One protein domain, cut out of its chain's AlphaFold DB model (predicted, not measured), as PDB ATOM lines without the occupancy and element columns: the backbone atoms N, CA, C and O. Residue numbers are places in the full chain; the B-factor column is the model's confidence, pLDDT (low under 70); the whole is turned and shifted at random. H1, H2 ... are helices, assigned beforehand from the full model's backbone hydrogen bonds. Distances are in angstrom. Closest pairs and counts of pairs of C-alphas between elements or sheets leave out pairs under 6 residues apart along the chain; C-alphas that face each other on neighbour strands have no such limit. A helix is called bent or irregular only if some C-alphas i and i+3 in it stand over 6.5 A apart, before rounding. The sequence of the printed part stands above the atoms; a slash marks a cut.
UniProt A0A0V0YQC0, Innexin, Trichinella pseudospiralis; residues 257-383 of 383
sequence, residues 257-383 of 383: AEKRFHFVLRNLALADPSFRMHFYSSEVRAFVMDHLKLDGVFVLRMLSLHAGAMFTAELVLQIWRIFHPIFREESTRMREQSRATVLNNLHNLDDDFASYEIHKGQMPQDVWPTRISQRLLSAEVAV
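AT A GLANCE: This is residues 257 to 383 of the 383 residues of the protein "Innexin" of Trichinella pseudospiralis (UniProt A0A0V0YQC0). What shape does the model have? It is a long rod built on one 50-residue helix, H3: its first arm, H3a, lies with H1 and the two arms of the bent H2 in a small head at one end, while its long second arm, H3b, runs out as a shaft. H4 folds back along the far part of H3b, making a helical hairpin, and residues 329 to 334 of H3 stand free between head and hairpin. What is it made of? The printed part has 127 residues with four named helices, H1, H2, H3 and H4 in that order, and no named strand, and its class is all helix. It is extended, with a radius of gyration of the C-alphas of 24.2 A, and spans 79 by 24 by 20 A.

IN THESE COORDINATES: Where is the longest helix? H3, residues 309 to 358, was assigned as one helix by its hydrogen bonds but is bent, with C-alphas 322 and 325 6.7 A apart. Its arm H3a, residues 309 to 322, is 20.4 A long, and its arm H3b, residues 325 to 358, runs 49.5 A from C-alpha 325 at (-25.837, 2.901, 18.300) to C-alpha 358 at (11.445, -28.985, 11.810). Which helices come before it? H1 is residues 257 to 271, 21.6 A long, with C-alpha 257 at (-25.859, 2.609, 41.808). H2, residues 281 to 307, was also assigned as one helix by its hydrogen bonds but is bent, with C-alphas 291 and 294 9.5 A apart; its arms are H2a, residues 281 to 291, 14.9 A, and H2b, residues 294 to 307, 19.9 A. Which helix follows? H4 is residues 367 to 382, 23.0 A long, and ends with C-alpha 382 at (-8.813, -12.444, 25.376).

HOW THE PARTS SIT: Which helix is the hub, and how do its arms stand? H3 is the hub, touching three other helices. H3a and H3b stand at 36 degrees, only just a steep tilt. What touches H3b? H4 touches it at a shallow tilt of 15 degrees, opposite ways, as a helical hairpin; the closest C-alphas are those of Val 342 and Ala 379, 5.2 A apart. What touches H3a? H1 touches it about perpendicular, at 84 degrees, with the C-alphas of Asn 267 and Ala 313 closest at 4.4 A. H2b, with residues 300 to 304 alone, touches residues 311 to 316 of H3a at a steep tilt of 39 degrees, opposite ways, as a second helical hairpin; the closest C-alphas are those of Ser 304 and Thr 312, 5.4 A apart. What of H2a and the backbones? H1, with residues 260 to 265 alone, touches H2a at 70.1 degrees, only just about perpendicular, the C-alphas of Phe 261 and Arg 285 being closest at 6.2 A; H2a and H3b are near each other, while H1 and H4, for instance, are apart. In H1, H2a, H2b, H3a, H3b and H4 every O i to N i+4 pair is within hydrogen-bond range.

THE WHOLE: How far does the rod reach? The two C-alphas farthest apart are those of His 306 and Gly 361, 79.4 A. Is the chain cut, and are its links long? The printed part has no cut and ends at residue 383, the chain's last residue. The link from H2 to H3 is tight, those from H1 to H2 and from H3 to H4 are short, and residues 357 to 367 stand free. Where is confidence low? The mean pLDDT of the printed part is 79.0, and 26 residues are under 70: residues 355 to 373, residue 376 and residues 378 to 383.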
ATOM      1  N   ALA A 257     -25.869   3.000  43.222       88.31
ATOM      2  CA  ALA A 257     -25.859   2.609  41.808       88.31
ATOM      3  C   ALA A 257     -27.177   1.944  41.374       88.31
ATOM      4  O   ALA A 257     -27.726   2.294  40.331       88.31
ATOM      5  N   GLU A 258     -27.745   1.076  42.214       90.12
ATOM      6  CA  GLU A 258     -29.021   0.409  41.930       90.12
ATOM      7  C   GLU A 258     -30.178   1.412  41.810       90.12
ATOM      8  O   GLU A 258     -30.995   1.330  40.893       90.12
ATOM      9  N   LYS A 259     -30.238   2.429  42.683       91.00
ATOM     10  CA  LYS A 259     -31.280   3.469  42.597       91.00
ATOM     11  C   LYS A 259     -31.115   4.365  41.373       91.00
ATOM     12  O   LYS A 259     -32.125   4.830  40.838       91.00
ATOM     13  N   ARG A 260     -29.878   4.617  40.935       90.88
ATOM     14  CA  ARG A 260     -29.582   5.349  39.694       90.88
ATOM     15  C   ARG A 260     -30.026   4.551  38.470       90.88
ATOM     16  O   ARG A 260     -30.779   5.069  37.650       90.88
ATOM     17  N   PHE A 261     -29.655   3.274  38.416       91.38
ATOM     18  CA  PHE A 261     -30.059   2.348  37.362       91.38
ATOM     19  C   PHE A 261     -31.584   2.223  37.257       91.38
ATOM     20  O   PHE A 261     -32.157   2.482  36.200       91.38
ATOM     21  N   HIS A 262     -32.265   1.926  38.367       91.12
ATOM     22  CA  HIS A 262     -33.723   1.795  38.382       91.12
ATOM     23  C   HIS A 262     -34.451   3.086  38.000       91.12
ATOM     24  O   HIS A 262     -35.518   3.023  37.392       91.12
ATOM     25  N   PHE A 263     -33.900   4.255  38.343       92.69
ATOM     26  CA  PHE A 263     -34.478   5.531  37.932       92.69
ATOM     27  C   PHE A 263     -34.466   5.684  36.407       92.69
ATOM     28  O   PHE A 263     -35.506   5.986  35.825       92.69
ATOM     29  N   VAL A 264     -33.327   5.441  35.754       91.88
ATOM     30  CA  VAL A 264     -33.210   5.540  34.289       91.88
ATOM     31  C   VAL A 264     -34.060   4.474  33.602       91.88
ATOM     32  O   VAL A 264     -34.826   4.793  32.698       91.88
ATOM     33  N   LEU A 265     -34.017   3.237  34.098       90.81
ATOM     34  CA  LEU A 265     -34.795   2.125  33.558       90.81
ATOM     35  C   LEU A 265     -36.306   2.391  33.603       90.81
ATOM     36  O   LEU A 265     -37.007   2.146  32.625       90.81
ATOM     37  N   ARG A 266     -36.806   2.945  34.715       90.69
ATOM     38  CA  ARG A 266     -38.216   3.329  34.851       90.69
ATOM     39  C   ARG A 266     -38.597   4.440  33.875       90.69
ATOM     40  O   ARG A 266     -39.675   4.380  33.302       90.69
ATOM     41  N   ASN A 267     -37.742   5.447  33.697       90.69
ATOM     42  CA  ASN A 267     -38.003   6.541  32.758       90.69
ATOM     43  C   ASN A 267     -38.017   6.055  31.299       90.69
ATOM     44  O   ASN A 267     -38.897   6.451  30.545       90.69
ATOM     45  N   LEU A 268     -37.119   5.142  30.918       90.50
ATOM     46  CA  LEU A 268     -37.137   4.518  29.589       90.50
ATOM     47  C   LEU A 268     -38.411   3.695  29.361       90.50
ATOM     48  O   LEU A 268     -39.061   3.851  28.333       90.50
ATOM     49  N   ALA A 269     -38.807   2.880  30.343       88.62
ATOM     50  CA  ALA A 269     -40.035   2.087  30.273       88.62
ATOM     51  C   ALA A 269     -41.314   2.948  30.235       88.62
ATOM     52  O   ALA A 269     -42.323   2.524  29.681       88.62
ATOM     53  N   LEU A 270     -41.281   4.147  30.826       88.31
ATOM     54  CA  LEU A 270     -42.379   5.112  30.755       88.31
ATOM     55  C   LEU A 270     -42.493   5.765  29.369       88.31
ATOM     56  O   LEU A 270     -43.606   6.039  28.932       88.31
ATOM     57  N   ALA A 271     -41.368   6.029  28.698       87.25
ATOM     58  CA  ALA A 271     -41.350   6.688  27.392       87.25
ATOM     59  C   ALA A 271     -41.615   5.731  26.220       87.25
ATOM     60  O   ALA A 271     -42.234   6.129  25.236       87.25
ATOM     61  N   ASP A 272     -41.142   4.483  26.307       85.50
ATOM     62  CA  ASP A 272     -41.301   3.483  25.252       85.50
ATOM     63  C   ASP A 272     -41.907   2.176  25.803       85.50
ATOM     64  O   ASP A 272     -41.203   1.378  26.429       85.50
ATOM     65  N   PRO A 273     -43.201   1.903  25.544       76.75
ATOM     66  CA  PRO A 273     -43.853   0.676  25.997       76.75
ATOM     67  C   PRO A 273     -43.338  -0.585  25.282       76.75
ATOM     68  O   PRO A 273     -43.599  -1.696  25.746       76.75
ATOM     69  N   SER A 274     -42.607  -0.450  24.169       76.81
ATOM     70  CA  SER A 274     -41.986  -1.581  23.464       76.81
ATOM     71  C   SER A 274     -40.650  -2.016  24.086       76.81
ATOM     72  O   SER A 274     -40.131  -3.094  23.772       76.81
ATOM     73  N   PHE A 275     -40.109  -1.219  25.014       76.94
ATOM     74  CA  PHE A 275     -38.823  -1.463  25.651       76.94
ATOM     75  C   PHE A 275     -38.881  -2.662  26.613       76.94
ATOM     76  O   PHE A 275     -39.405  -2.595  27.727       76.94
ATOM     77  N   ARG A 276     -38.302  -3.800  26.202       74.94
ATOM     78  CA  ARG A 276     -38.225  -5.012  27.037       74.94
ATOM     79  C   ARG A 276     -37.122  -4.893  28.091       74.94
ATOM     80  O   ARG A 276     -35.965  -5.229  27.850       74.94
ATOM     81  N   MET A 277     -37.530  -4.492  29.290       72.94
ATOM     82  CA  MET A 277     -36.694  -4.193  30.460       72.94
ATOM     83  C   MET A 277     -35.623  -5.251  30.806       72.94
ATOM     84  O   MET A 277     -34.524  -4.894  31.222       72.94
ATOM     85  N   HIS A 278     -35.902  -6.545  30.612       72.19
ATOM     86  CA  HIS A 278     -34.955  -7.619  30.941       72.19
ATOM     87  C   HIS A 278     -33.781  -7.709  29.949       72.19
ATOM     88  O   HIS A 278     -32.648  -7.967  30.360       72.19
ATOM     89  N   PHE A 279     -34.033  -7.501  28.653       74.75
ATOM     90  CA  PHE A 279     -33.041  -7.744  27.599       74.75
ATOM     91  C   PHE A 279     -31.945  -6.672  27.581       74.75
ATOM     92  O   PHE A 279     -30.774  -6.988  27.428       74.75
ATOM     93  N   TYR A 280     -32.321  -5.418  27.838       79.88
ATOM     94  CA  TYR A 280     -31.417  -4.265  27.788       79.88
ATOM     95  C   TYR A 280     -30.792  -3.903  29.147       79.88
ATOM     96  O   TYR A 280     -30.154  -2.865  29.280       79.88
ATOM     97  N   SER A 281     -30.975  -4.724  30.186       80.81
ATOM     98  CA  SER A 281     -30.550  -4.389  31.556       80.81
ATOM     99  C   SER A 281     -29.035  -4.170  31.701       80.81
ATOM    100  O   SER A 281     -28.615  -3.250  32.403       80.81
ATOM    101  N   SER A 282     -28.208  -4.958  31.010       82.81
ATOM    102  CA  SER A 282     -26.747  -4.795  30.981       82.81
ATOM    103  C   SER A 282     -26.315  -3.543  30.213       82.81
ATOM    104  O   SER A 282     -25.477  -2.786  30.698       82.81
ATOM    105  N   GLU A 283     -26.931  -3.282  29.060       85.88
ATOM    106  CA  GLU A 283     -26.656  -2.110  28.217       85.88
ATOM    107  C   GLU A 283     -27.055  -0.804  28.919       85.88
ATOM    108  O   GLU A 283     -26.303   0.167  28.921       85.88
ATOM    109  N   VAL A 284     -28.206  -0.790  29.601       87.69
ATOM    110  CA  VAL A 284     -28.652   0.358  30.405       87.69
ATOM    111  C   VAL A 284     -27.717   0.591  31.589       87.69
ATOM    112  O   VAL A 284     -27.463   1.736  31.956       87.69
ATOM    113  N   ARG A 285     -27.164  -0.467  32.193       87.62
ATOM    114  CA  ARG A 285     -26.185  -0.317  33.274       87.62
ATOM    115  C   ARG A 285     -24.886   0.316  32.769       87.62
ATOM    116  O   ARG A 285     -24.400   1.231  33.429       87.62
ATOM    117  N   ALA A 286     -24.381  -0.110  31.610       85.81
ATOM    118  CA  ALA A 286     -23.225   0.515  30.962       85.81
ATOM    119  C   ALA A 286     -23.506   1.990  30.624       85.81
ATOM    120  O   ALA A 286     -22.745   2.872  30.998       85.81
ATOM    121  N   PHE A 287     -24.675   2.292  30.055       87.62
ATOM    122  CA  PHE A 287     -25.101   3.670  29.801       87.62
ATOM    123  C   PHE A 287     -25.115   4.548  31.060       87.62
ATOM    124  O   PHE A 287     -24.631   5.678  31.041       87.62
ATOM    125  N   VAL A 288     -25.642   4.037  32.177       88.56
ATOM    126  CA  VAL A 288     -25.697   4.785  33.440       88.56
ATOM    127  C   VAL A 288     -24.306   5.008  34.036       88.56
ATOM    128  O   VAL A 288     -24.053   6.076  34.589       88.56
ATOM    129  N   MET A 289     -23.416   4.020  33.953       83.69
ATOM    130  CA  MET A 289     -22.096   4.081  34.586       83.69
ATOM    131  C   MET A 289     -21.064   4.832  33.743       83.69
ATOM    132  O   MET A 289     -20.334   5.650  34.298       83.69
ATOM    133  N   ASP A 290     -21.048   4.605  32.431       79.31
ATOM    134  CA  ASP A 290     -19.977   5.071  31.546       79.31
ATOM    135  C   ASP A 290     -20.337   6.392  30.855       79.31
ATOM    136  O   ASP A 290     -19.486   7.273  30.714       79.31
ATOM    137  N   HIS A 291     -21.607   6.562  30.471       80.50
ATOM    138  CA  HIS A 291     -22.059   7.738  29.725       80.50
ATOM    139  C   HIS A 291     -22.700   8.800  30.620       80.50
ATOM    140  O   HIS A 291     -22.277   9.951  30.631       80.50
ATOM    141  N   LEU A 292     -23.718   8.418  31.395       82.31
ATOM    142  CA  LEU A 292     -24.506   9.368  32.183       82.31
ATOM    143  C   LEU A 292     -23.834   9.727  33.520       82.31
ATOM    144  O   LEU A 292     -24.025  10.828  34.040       82.31
ATOM    145  N   LYS A 293     -23.038   8.800  34.066       84.25
ATOM    146  CA  LYS A 293     -22.293   8.928  35.325       84.25
ATOM    147  C   LYS A 293     -23.186   9.399  36.489       84.25
ATOM    148  O   LYS A 293     -24.408   9.239  36.489       84.25
ATOM    149  N   LEU A 294     -22.581   9.881  37.573       83.62
ATOM    150  CA  LEU A 294     -23.307  10.256  38.790       83.62
ATOM    151  C   LEU A 294     -24.043  11.598  38.617       83.62
ATOM    152  O   LEU A 294     -25.230  11.681  38.942       83.62
ATOM    153  N   ASP A 295     -23.384  12.589  38.010       81.75
ATOM    154  CA  ASP A 295     -23.954  13.921  37.774       81.75
ATOM    155  C   ASP A 295     -25.103  13.932  36.760       81.75
ATOM    156  O   ASP A 295     -26.118  14.583  37.007       81.75
ATOM    157  N   GLY A 296     -25.021  13.173  35.661       81.75
ATOM    158  CA  GLY A 296     -26.099  13.136  34.667       81.75
ATOM    159  C   GLY A 296     -27.393  12.555  35.237       81.75
ATOM    160  O   GLY A 296     -28.472  13.120  35.054       81.75
ATOM    161  N   VAL A 297     -27.301  11.471  36.020       88.19
ATOM    162  CA  VAL A 297     -28.477  10.894  36.695       88.19
ATOM    163  C   VAL A 297     -29.036  11.853  37.749       88.19
ATOM    164  O   VAL A 297     -30.254  11.941  37.915       88.19
ATOM    165  N   PHE A 298     -28.168  12.574  38.464       86.25
ATOM    166  CA  PHE A 298     -28.581  13.566  39.453       86.25
ATOM    167  C   PHE A 298     -29.339  14.737  38.810       86.25
ATOM    168  O   PHE A 298     -30.440  15.067  39.259       86.25
ATOM    169  N   VAL A 299     -28.816  15.306  37.721       81.69
ATOM    170  CA  VAL A 299     -29.471  16.395  36.977       81.69
ATOM    171  C   VAL A 299     -30.816  15.940  36.415       81.69
ATOM    172  O   VAL A 299     -31.816  16.635  36.585       81.69
ATOM    173  N   LEU A 300     -30.891  14.741  35.831       84.06
ATOM    174  CA  LEU A 300     -32.160  14.185  35.349       84.06
ATOM    175  C   LEU A 300     -33.171  13.970  36.481       84.06
ATOM    176  O   LEU A 300     -34.368  14.180  36.298       84.06
ATOM    177  N   ARG A 301     -32.714  13.579  37.674       88.00
ATOM    178  CA  ARG A 301     -33.580  13.458  38.852       88.00
ATOM    179  C   ARG A 301     -34.107  14.818  39.305       88.00
ATOM    180  O   ARG A 301     -35.288  14.913  39.625       88.00
ATOM    181  N   MET A 302     -33.269  15.851  39.303       81.12
ATOM    182  CA  MET A 302     -33.697  17.219  39.601       81.12
ATOM    183  C   MET A 302     -34.704  17.738  38.582       81.12
ATOM    184  O   MET A 302     -35.759  18.252  38.951       81.12
ATOM    185  N   LEU A 303     -34.436  17.509  37.299       77.69
ATOM    186  CA  LEU A 303     -35.351  17.859  36.223       77.69
ATOM    187  C   LEU A 303     -36.699  17.140  36.367       77.69
ATOM    188  O   LEU A 303     -37.744  17.752  36.169       77.69
ATOM    189  N   SER A 304     -36.694  15.877  36.795       84.50
ATOM    190  CA  SER A 304     -37.918  15.112  37.051       84.50
ATOM    191  C   SER A 304     -38.778  15.701  38.167       84.50
ATOM    192  O   SER A 304     -40.004  15.624  38.073       84.50
ATOM    193  N   LEU A 305     -38.163  16.305  39.189       82.50
ATOM    194  CA  LEU A 305     -38.883  16.960  40.283       82.50
ATOM    195  C   LEU A 305     -39.488  18.307  39.869       82.50
ATOM    196  O   LEU A 305     -40.571  18.637  40.341       82.50
ATOM    197  N   HIS A 306     -38.820  19.064  38.992       77.44
ATOM    198  CA  HIS A 306     -39.260  20.407  38.595       77.44
ATOM    199  C   HIS A 306     -40.115  20.437  37.316       77.44
ATOM    200  O   HIS A 306     -41.135  21.116  37.277       77.44
ATOM    201  N   ALA A 307     -39.728  19.696  36.275       77.88
ATOM    202  CA  ALA A 307     -40.396  19.670  34.967       77.88
ATOM    203  C   ALA A 307     -41.360  18.477  34.786       77.88
ATOM    204  O   ALA A 307     -42.088  18.402  33.793       77.88
ATOM    205  N   GLY A 308     -41.373  17.546  35.744       81.00
ATOM    206  CA  GLY A 308     -42.248  16.379  35.762       81.00
ATOM    207  C   GLY A 308     -41.640  15.115  35.143       81.00
ATOM    208  O   GLY A 308     -40.663  15.134  34.386       81.00
ATOM    209  N   ALA A 309     -42.246  13.973  35.478       84.56
ATOM    210  CA  ALA A 309     -41.741  12.649  35.110       84.56
ATOM    211  C   ALA A 309     -41.811  12.362  33.599       84.56
ATOM    212  O   ALA A 309     -40.845  11.849  33.047       84.56
ATOM    213  N   MET A 310     -42.905  12.735  32.921       84.50
ATOM    214  CA  MET A 310     -43.078  12.467  31.481       84.50
ATOM    215  C   MET A 310     -42.040  13.196  30.626       84.50
ATOM    216  O   MET A 310     -41.427  12.606  29.744       84.50
ATOM    217  N   PHE A 311     -41.771  14.460  30.957       82.12
ATOM    218  CA  PHE A 311     -40.755  15.255  30.272       82.12
ATOM    219  C   PHE A 311     -39.357  14.641  30.399       82.12
ATOM    220  O   PHE A 311     -38.602  14.561  29.433       82.12
ATOM    221  N   THR A 312     -39.022  14.173  31.600       82.38
ATOM    222  CA  THR A 312     -37.725  13.536  31.846       82.38
ATOM    223  C   THR A 312     -37.622  12.196  31.124       82.38
ATOM    224  O   THR A 312     -36.564  11.875  30.595       82.38
ATOM    225  N   ALA A 313     -38.712  11.429  31.064       88.75
ATOM    226  CA  ALA A 313     -38.766  10.160  30.349       88.75
ATOM    227  C   ALA A 313     -38.458  10.333  28.851       88.75
ATOM    228  O   ALA A 313     -37.601   9.627  28.317       88.75
ATOM    229  N   GLU A 314     -39.073  11.322  28.196       84.75
ATOM    230  CA  GLU A 314     -38.790  11.655  26.793       84.75
ATOM    231  C   GLU A 314     -37.336  12.092  26.583       84.75
ATOM    232  O   GLU A 314     -36.680  11.620  25.653       84.75
ATOM    233  N   LEU A 315     -36.796  12.941  27.464       82.94
ATOM    234  CA  LEU A 315     -35.404  13.390  27.376       82.94
ATOM    235  C   LEU A 315     -34.418  12.222  27.519       82.94
ATOM    236  O   LEU A 315     -33.485  12.094  26.728       82.94
ATOM    237  N   VAL A 316     -34.640  11.341  28.498       88.62
ATOM    238  CA  VAL A 316     -33.818  10.139  28.699       88.62
ATOM    239  C   VAL A 316     -33.865   9.239  27.464       88.62
ATOM    240  O   VAL A 316     -32.826   8.717  27.061       88.62
ATOM    241  N   LEU A 317     -35.031   9.095  26.827       88.00
ATOM    242  CA  LEU A 317     -35.169   8.319  25.595       88.00
ATOM    243  C   LEU A 317     -34.373   8.930  24.432       88.00
ATOM    244  O   LEU A 317     -33.750   8.188  23.673       88.00
ATOM    245  N   GLN A 318     -34.358  10.258  24.289       83.81
ATOM    246  CA  GLN A 318     -33.558  10.925  23.254       83.81
ATOM    247  C   GLN A 318     -32.057  10.711  23.471       83.81
ATOM    248  O   GLN A 318     -31.354  10.322  22.541       83.81
ATOM    249  N   ILE A 319     -31.577  10.871  24.709       85.56
ATOM    250  CA  ILE A 319     -30.168  10.623  25.054       85.56
ATOM    251  C   ILE A 319     -29.805   9.152  24.785       85.56
ATOM    252  O   ILE A 319     -28.769   8.861  24.189       85.56
ATOM    253  N   TRP A 320     -30.687   8.218  25.152       87.12
ATOM    254  CA  TRP A 320     -30.496   6.791  24.891       87.12
ATOM    255  C   TRP A 320     -30.394   6.469  23.396       87.12
ATOM    256  O   TRP A 320     -29.529   5.694  22.997       87.12
ATOM    257  N   ARG A 321     -31.234   7.078  22.549       85.25
ATOM    258  CA  ARG A 321     -31.207   6.862  21.091       85.25
ATOM    259  C   ARG A 321     -29.908   7.328  20.438       85.25
ATOM    260  O   ARG A 321     -29.502   6.731  19.447       85.25
ATOM    261  N   ILE A 322     -29.266   8.355  20.992       83.38
ATOM    262  CA  ILE A 322     -27.960   8.837  20.527       83.38
ATOM    263  C   ILE A 322     -26.849   7.879  20.980       83.38
ATOM    264  O   ILE A 322     -25.977   7.527  20.191       83.38
ATOM    265  N   PHE A 323     -26.898   7.415  22.230       83.94
ATOM    266  CA  PHE A 323     -25.857   6.564  22.812       83.94
ATOM    267  C   PHE A 323     -25.882   5.110  22.316       83.94
ATOM    268  O   PHE A 323     -24.839   4.540  21.997       83.94
ATOM    269  N   HIS A 324     -27.065   4.495  22.250       84.00
ATOM    270  CA  HIS A 324     -27.237   3.077  21.932       84.00
ATOM    271  C   HIS A 324     -26.501   2.617  20.651       84.00
ATOM    272  O   HIS A 324     -25.847   1.572  20.700       84.00
ATOM    273  N   PRO A 325     -26.573   3.319  19.497       84.81
ATOM    274  CA  PRO A 325     -25.837   2.901  18.300       84.81
ATOM    275  C   PRO A 325     -24.316   2.985  18.486       84.81
ATOM    276  O   PRO A 325     -23.620   2.049  18.100       84.81
ATOM    277  N   ILE A 326     -23.810   4.036  19.142       81.62
ATOM    278  CA  ILE A 326     -22.373   4.237  19.394       81.62
ATOM    279  C   ILE A 326     -21.821   3.091  20.249       81.62
ATOM    280  O   ILE A 326     -20.822   2.469  19.895       81.62
ATOM    281  N   PHE A 327     -22.525   2.747  21.330       82.25
ATOM    282  CA  PHE A 327     -22.146   1.635  22.201       82.25
ATOM    283  C   PHE A 327     -22.159   0.287  21.466       82.25
ATOM    284  O   PHE A 327     -21.281  -0.561  21.664       82.25
ATOM    285  N   ARG A 328     -23.142   0.069  20.584       83.38
ATOM    286  CA  ARG A 328     -23.204  -1.152  19.774       83.38
ATOM    287  C   ARG A 328     -22.021  -1.236  18.806       83.38
ATOM    288  O   ARG A 328     -21.416  -2.297  18.721       83.38
ATOM    289  N   GLU A 329     -21.664  -0.147  18.130       84.31
ATOM    290  CA  GLU A 329     -20.505  -0.121  17.229       84.31
ATOM    291  C   GLU A 329     -19.190  -0.384  17.976       84.31
ATOM    292  O   GLU A 329     -18.394  -1.228  17.558       84.31
ATOM    293  N   GLU A 330     -18.975   0.271  19.115       80.94
ATOM    294  CA  GLU A 330     -17.763   0.101  19.922       80.94
ATOM    295  C   GLU A 330     -17.642  -1.319  20.495       80.94
ATOM    296  O   GLU A 330     -16.591  -1.954  20.383       80.94
ATOM    297  N   SER A 331     -18.741  -1.880  21.007       79.62
ATOM    298  CA  SER A 331     -18.766  -3.267  21.487       79.62
ATOM    299  C   SER A 331     -18.554  -4.293  20.366       79.62
ATOM    300  O   SER A 331     -17.889  -5.306  20.594       79.62
ATOM    301  N   THR A 332     -19.053  -4.043  19.145       83.31
ATOM    302  CA  THR A 332     -18.743  -4.897  17.984       83.31
ATOM    303  C   THR A 332     -17.272  -4.815  17.587       83.31
ATOM    304  O   THR A 332     -16.653  -5.862  17.405       83.31
ATOM    305  N   ARG A 333     -16.676  -3.614  17.561       82.25
ATOM    306  CA  ARG A 333     -15.247  -3.430  17.257       82.25
ATOM    307  C   ARG A 333     -14.348  -4.120  18.277       82.25
ATOM    308  O   ARG A 333     -13.406  -4.800  17.882       82.25
ATOM    309  N   MET A 334     -14.653  -3.999  19.571       79.12
ATOM    310  CA  MET A 334     -13.888  -4.695  20.612       79.12
ATOM    311  C   MET A 334     -13.981  -6.217  20.457       79.12
ATOM    312  O   MET A 334     -12.961  -6.896  20.521       79.12
ATOM    313  N   ARG A 335     -15.169  -6.766  20.161       82.75
ATOM    314  CA  ARG A 335     -15.325  -8.209  19.895       82.75
ATOM    315  C   ARG A 335     -14.548  -8.669  18.663       82.75
ATOM    316  O   ARG A 335     -13.967  -9.751  18.687       82.75
ATOM    317  N   GLU A 336     -14.531  -7.874  17.597       84.44
ATOM    318  CA  GLU A 336     -13.755  -8.171  16.387       84.44
ATOM    319  C   GLU A 336     -12.246  -8.140  16.656       84.44
ATOM    320  O   GLU A 336     -11.537  -9.042  16.215       84.44
ATOM    321  N   GLN A 337     -11.759  -7.174  17.440       81.81
ATOM    322  CA  GLN A 337     -10.357  -7.105  17.862       81.81
ATOM    323  C   GLN A 337      -9.958  -8.278  18.763       81.81
ATOM    324  O   GLN A 337      -8.915  -8.893  18.526       81.81
ATOM    325  N   SER A 338     -10.784  -8.643  19.749       79.38
ATOM    326  CA  SER A 338     -10.550  -9.831  20.579       79.38
ATOM    327  C   SER A 338     -10.502 -11.092  19.719       79.38
ATOM    328  O   SER A 338      -9.561 -11.878  19.820       79.38
ATOM    329  N   ARG A 339     -11.450 -11.250  18.787       83.44
ATOM    330  CA  ARG A 339     -11.490 -12.398  17.873       83.44
ATOM    331  C   ARG A 339     -10.267 -12.455  16.956       83.44
ATOM    332  O   ARG A 339      -9.716 -13.535  16.769       83.44
ATOM    333  N   ALA A 340      -9.828 -11.321  16.413       81.88
ATOM    334  CA  ALA A 340      -8.616 -11.231  15.599       81.88
ATOM    335  C   ALA A 340      -7.354 -11.562  16.412       81.88
ATOM    336  O   ALA A 340      -6.468 -12.253  15.918       81.88
ATOM    337  N   THR A 341      -7.293 -11.131  17.674       81.38
ATOM    338  CA  THR A 341      -6.181 -11.436  18.587       81.38
ATOM    339  C   THR A 341      -6.111 -12.932  18.893       81.38
ATOM    340  O   THR A 341      -5.039 -13.527  18.800       81.38
ATOM    341  N   VAL A 342      -7.252 -13.567  19.172       82.06
ATOM    342  CA  VAL A 342      -7.338 -15.021  19.383       82.06
ATOM    343  C   VAL A 342      -6.924 -15.786  18.121       82.06
ATOM    344  O   VAL A 342      -6.113 -16.703  18.210       82.06
ATOM    345  N   LEU A 343      -7.410 -15.384  16.940       83.56
ATOM    346  CA  LEU A 343      -7.028 -15.995  15.659       83.56
ATOM    347  C   LEU A 343      -5.530 -15.861  15.366       83.56
ATOM    348  O   LEU A 343      -4.901 -16.841  14.975       83.56
ATOM    349  N   ASN A 344      -4.943 -14.687  15.604       83.94
ATOM    350  CA  ASN A 344      -3.507 -14.476  15.436       83.94
ATOM    351  C   ASN A 344      -2.692 -15.325  16.417       83.94
ATOM    352  O   ASN A 344      -1.668 -15.883  16.032       83.94
ATOM    353  N   ASN A 345      -3.131 -15.453  17.672       81.06
ATOM    354  CA  ASN A 345      -2.457 -16.298  18.659       81.06
ATOM    355  C   ASN A 345      -2.529 -17.786  18.291       81.06
ATOM    356  O   ASN A 345      -1.535 -18.485  18.467       81.06
ATOM    357  N   LEU A 346      -3.654 -18.249  17.740       79.75
ATOM    358  CA  LEU A 346      -3.811 -19.617  17.235       79.75
ATOM    359  C   LEU A 346      -2.935 -19.884  16.005       79.75
ATOM    360  O   LEU A 346      -2.245 -20.893  15.967       79.75
ATOM    361  N   HIS A 347      -2.886 -18.962  15.041       81.69
ATOM    362  CA  HIS A 347      -2.032 -19.129  13.861       81.69
ATOM    363  C   HIS A 347      -0.542 -19.163  14.232       81.69
ATOM    364  O   HIS A 347       0.206 -20.027  13.792       81.69
ATOM    365  N   ASN A 348      -0.137 -18.277  15.143       80.12
ATOM    366  CA  ASN A 348       1.209 -18.252  15.702       80.12
ATOM    367  C   ASN A 348       1.557 -19.533  16.494       80.12
ATOM    368  O   ASN A 348       2.726 -19.915  16.551       80.12
ATOM    369  N   LEU A 349       0.571 -20.181  17.128       78.62
ATOM    370  CA  LEU A 349       0.742 -21.486  17.777       78.62
ATOM    371  C   LEU A 349       0.996 -22.587  16.739       78.62
ATOM    372  O   LEU A 349       1.919 -23.372  16.933       78.62
ATOM    373  N   ASP A 350       0.242 -22.619  15.637       78.62
ATOM    374  CA  ASP A 350       0.461 -23.583  14.547       78.62
ATOM    375  C   ASP A 350       1.860 -23.430  13.923       78.62
ATOM    376  O   ASP A 350       2.553 -24.427  13.705       78.62
ATOM    377  N   ASP A 351       2.324 -22.192  13.720       79.00
ATOM    378  CA  ASP A 351       3.683 -21.902  13.241       79.00
ATOM    379  C   ASP A 351       4.764 -22.361  14.236       79.00
ATOM    380  O   ASP A 351       5.793 -22.919  13.840       79.00
ATOM    381  N   ASP A 352       4.536 -22.165  15.541       73.44
ATOM    382  CA  ASP A 352       5.434 -22.661  16.587       73.44
ATOM    383  C   ASP A 352       5.488 -24.202  16.591       73.44
ATOM    384  O   ASP A 352       6.571 -24.777  16.728       73.44
ATOM    385  N   PHE A 353       4.354 -24.887  16.400       73.75
ATOM    386  CA  PHE A 353       4.305 -26.350  16.291       73.75
ATOM    387  C   PHE A 353       5.033 -26.862  15.039       73.75
ATOM    388  O   PHE A 353       5.829 -27.799  15.140       73.75
ATOM    389  N   ALA A 354       4.840 -26.220  13.884       75.50
ATOM    390  CA  ALA A 354       5.548 -26.564  12.651       75.50
ATOM    391  C   ALA A 354       7.068 -26.342  12.782       75.50
ATOM    392  O   ALA A 354       7.872 -27.190  12.387       75.50
ATOM    393  N   SER A 355       7.487 -25.236  13.404       68.69
ATOM    394  CA  SER A 355       8.902 -24.950  13.663       68.69
ATOM    395  C   SER A 355       9.525 -25.915  14.681       68.69
ATOM    396  O   SER A 355      10.710 -26.239  14.567       68.69
ATOM    397  N   TYR A 356       8.756 -26.389  15.664       66.44
ATOM    398  CA  TYR A 356       9.195 -27.426  16.599       66.44
ATOM    399  C   TYR A 356       9.422 -28.775  15.896       66.44
ATOM    400  O   TYR A 356      10.415 -29.451  16.176       66.44
ATOM    401  N   GLU A 357       8.549 -29.161  14.959       67.56
ATOM    402  CA  GLU A 357       8.725 -30.388  14.171       67.56
ATOM    403  C   GLU A 357       9.969 -30.340  13.274       67.56
ATOM    404  O   GLU A 357      10.681 -31.341  13.174       67.56
ATOM    405  N   ILE A 358      10.275 -29.180  12.683       68.19
ATOM    406  CA  ILE A 358      11.445 -28.985  11.810       68.19
ATOM    407  C   ILE A 358      12.761 -28.979  12.607       68.19
ATOM    408  O   ILE A 358      13.754 -29.555  12.163       68.19
ATOM    409  N   HIS A 359      12.791 -28.362  13.794       64.31
ATOM    410  CA  HIS A 359      14.007 -28.197  14.611       64.31
ATOM    411  C   HIS A 359      14.166 -29.227  15.735       64.31
ATOM    412  O   HIS A 359      14.908 -29.006  16.702       64.31
ATOM    413  N   LYS A 360      13.487 -30.370  15.611       56.97
ATOM    414  CA  LYS A 360      13.481 -31.457  16.593       56.97
ATOM    415  C   LYS A 360      14.906 -31.994  16.816       56.97
ATOM    416  O   LYS A 360      15.391 -32.841  16.073       56.97
ATOM    417  N   GLY A 361      15.586 -31.470  17.843       58.50
ATOM    418  CA  GLY A 361      16.946 -31.860  18.244       58.50
ATOM    419  C   GLY A 361      18.028 -30.764  18.224       58.50
ATOM    420  O   GLY A 361      19.163 -31.074  18.569       58.50
ATOM    421  N   GLN A 362      17.724 -29.508  17.856       58.19
ATOM    422  CA  GLN A 362      18.734 -28.427  17.731       58.19
ATOM    423  C   GLN A 362      18.628 -27.276  18.752       58.19
ATOM    424  O   GLN A 362      19.496 -26.404  18.764       58.19
ATOM    425  N   MET A 363      17.617 -27.250  19.627       53.38
ATOM    426  CA  MET A 363      17.403 -26.168  20.606       53.38
ATOM    427  C   MET A 363      17.024 -26.697  22.006       53.38
ATOM    428  O   MET A 363      16.570 -27.838  22.112       53.38
ATOM    429  N   PRO A 364      17.195 -25.896  23.084       57.56
ATOM    430  CA  PRO A 364      16.899 -26.310  24.460       57.56
ATOM    431  C   PRO A 364      15.419 -26.687  24.655       57.56
ATOM    432  O   PRO A 364      14.530 -25.978  24.179       57.56
ATOM    433  N   GLN A 365      15.152 -27.775  25.388       57.50
ATOM    434  CA  GLN A 365      13.804 -28.344  25.579       57.50
ATOM    435  C   GLN A 365      12.820 -27.430  26.343       57.50
ATOM    436  O   GLN A 365      11.611 -27.622  26.230       57.50
ATOM    437  N   ASP A 366      13.301 -26.399  27.043       60.78
ATOM    438  CA  ASP A 366      12.485 -25.583  27.960       60.78
ATOM    439  C   ASP A 366      11.801 -24.366  27.305       60.78
ATOM    440  O   ASP A 366      10.912 -23.749  27.898       60.78
ATOM    441  N   VAL A 367      12.193 -24.007  26.076       63.88
ATOM    442  CA  VAL A 367      11.761 -22.764  25.401       63.88
ATOM    443  C   VAL A 367      10.388 -22.907  24.731       63.88
ATOM    444  O   VAL A 367       9.576 -21.983  24.749       63.88
ATOM    445  N   TRP A 368      10.097 -24.074  24.156       61.84
ATOM    446  CA  TRP A 368       8.824 -24.327  23.469       61.84
ATOM    447  C   TRP A 368       7.614 -24.420  24.423       61.84
ATOM    448  O   TRP A 368       6.607 -23.761  24.155       61.84
ATOM    449  N   PRO A 369       7.685 -25.128  25.571       65.38
ATOM    450  CA  PRO A 369       6.556 -25.242  26.504       65.38
ATOM    451  C   PRO A 369       6.159 -23.907  27.156       65.38
ATOM    452  O   PRO A 369       4.983 -23.655  27.424       65.38
ATOM    453  N   THR A 370       7.127 -23.023  27.402       69.19
ATOM    454  CA  THR A 370       6.886 -21.692  27.984       69.19
ATOM    455  C   THR A 370       6.258 -20.730  26.976       69.19
ATOM    456  O   THR A 370       5.342 -19.990  27.326       69.19
ATOM    457  N   ARG A 371       6.676 -20.782  25.707       67.31
ATOM    458  CA  ARG A 371       6.119 -19.932  24.642       67.31
ATOM    459  C   ARG A 371       4.686 -20.322  24.268       67.31
ATOM    460  O   ARG A 371       3.824 -19.453  24.141       67.31
ATOM    461  N   ILE A 372       4.426 -21.627  24.169       67.75
ATOM    462  CA  ILE A 372       3.093 -22.183  23.896       67.75
ATOM    463  C   ILE A 372       2.139 -21.886  25.064       67.75
ATOM    464  O   ILE A 372       1.020 -21.429  24.837       67.75
ATOM    465  N   SER A 373       2.583 -22.060  26.317       68.62
ATOM    466  CA  SER A 373       1.742 -21.772  27.490       68.62
ATOM    467  C   SER A 373       1.414 -20.283  27.640       68.62
ATOM    468  O   SER A 373       0.264 -19.959  27.914       68.62
ATOM    469  N   GLN A 374       2.354 -19.367  27.373       73.00
ATOM    470  CA  GLN A 374       2.075 -17.924  27.357       73.00
ATOM    471  C   GLN A 374       1.062 -17.526  26.275       73.00
ATOM    472  O   GLN A 374       0.183 -16.704  26.540       73.00
ATOM    473  N   ARG A 375       1.154 -18.108  25.072       70.56
ATOM    474  CA  ARG A 375       0.217 -17.825  23.973       70.56
ATOM    475  C   ARG A 375      -1.186 -18.352  24.273       70.56
ATOM    476  O   ARG A 375      -2.150 -17.621  24.056       70.56
ATOM    477  N   LEU A 376      -1.299 -19.541  24.868       68.38
ATOM    478  CA  LEU A 376      -2.573 -20.088  25.349       68.38
ATOM    479  C   LEU A 376      -3.187 -19.231  26.464       68.38
ATOM    480  O   LEU A 376      -4.353 -18.867  26.358       68.38
ATOM    481  N   LEU A 377      -2.399 -18.810  27.461       70.62
ATOM    482  CA  LEU A 377      -2.870 -17.918  28.530       70.62
ATOM    483  C   LEU A 377      -3.343 -16.566  27.979       70.62
ATOM    484  O   LEU A 377      -4.360 -16.033  28.408       70.62
ATOM    485  N   SER A 378      -2.627 -16.011  26.997       67.62
ATOM    486  CA  SER A 378      -3.016 -14.749  26.357       67.62
ATOM    487  C   SER A 378      -4.287 -14.871  25.510       67.62
ATOM    488  O   SER A 378      -5.052 -13.914  25.423       67.62
ATOM    489  N   ALA A 379      -4.531 -16.039  24.907       62.59
ATOM    490  CA  ALA A 379      -5.768 -16.325  24.190       62.59
ATOM    491  C   ALA A 379      -6.940 -16.535  25.162       62.59
ATOM    492  O   ALA A 379      -8.030 -16.048  24.890       62.59
ATOM    493  N   GLU A 380      -6.709 -17.183  26.305       66.44
ATOM    494  CA  GLU A 380      -7.714 -17.408  27.351       66.44
ATOM    495  C   GLU A 380      -8.133 -16.106  28.055       66.44
ATOM    496  O   GLU A 380      -9.300 -15.938  28.377       66.44
ATOM    497  N   VAL A 381      -7.214 -15.149  28.223       67.19
ATOM    498  CA  VAL A 381      -7.512 -13.800  28.751       67.19
ATOM    499  C   VAL A 381      -8.266 -12.918  27.741       67.19
ATOM    500  O   VAL A 381      -8.917 -11.952  28.133       67.19
ATOM    501  N   ALA A 382      -8.160 -13.210  26.440       62.59
ATOM    502  CA  ALA A 382      -8.813 -12.444  25.376       62.59
ATOM    503  C   ALA A 382     -10.254 -12.904  25.063       62.59
ATOM    504  O   ALA A 382     -10.986 -12.165  24.396       62.59
ATOM    505  N   VAL A 383     -10.630 -14.110  25.505       52.91
ATOM    506  CA  VAL A 383     -11.984 -14.696  25.437       52.91
ATOM    507  C   VAL A 383     -12.807 -14.221  26.627       52.91
ATOM    508  O   VAL A 383     -13.995 -13.888  26.399       52.91
TER     509      VAL A 383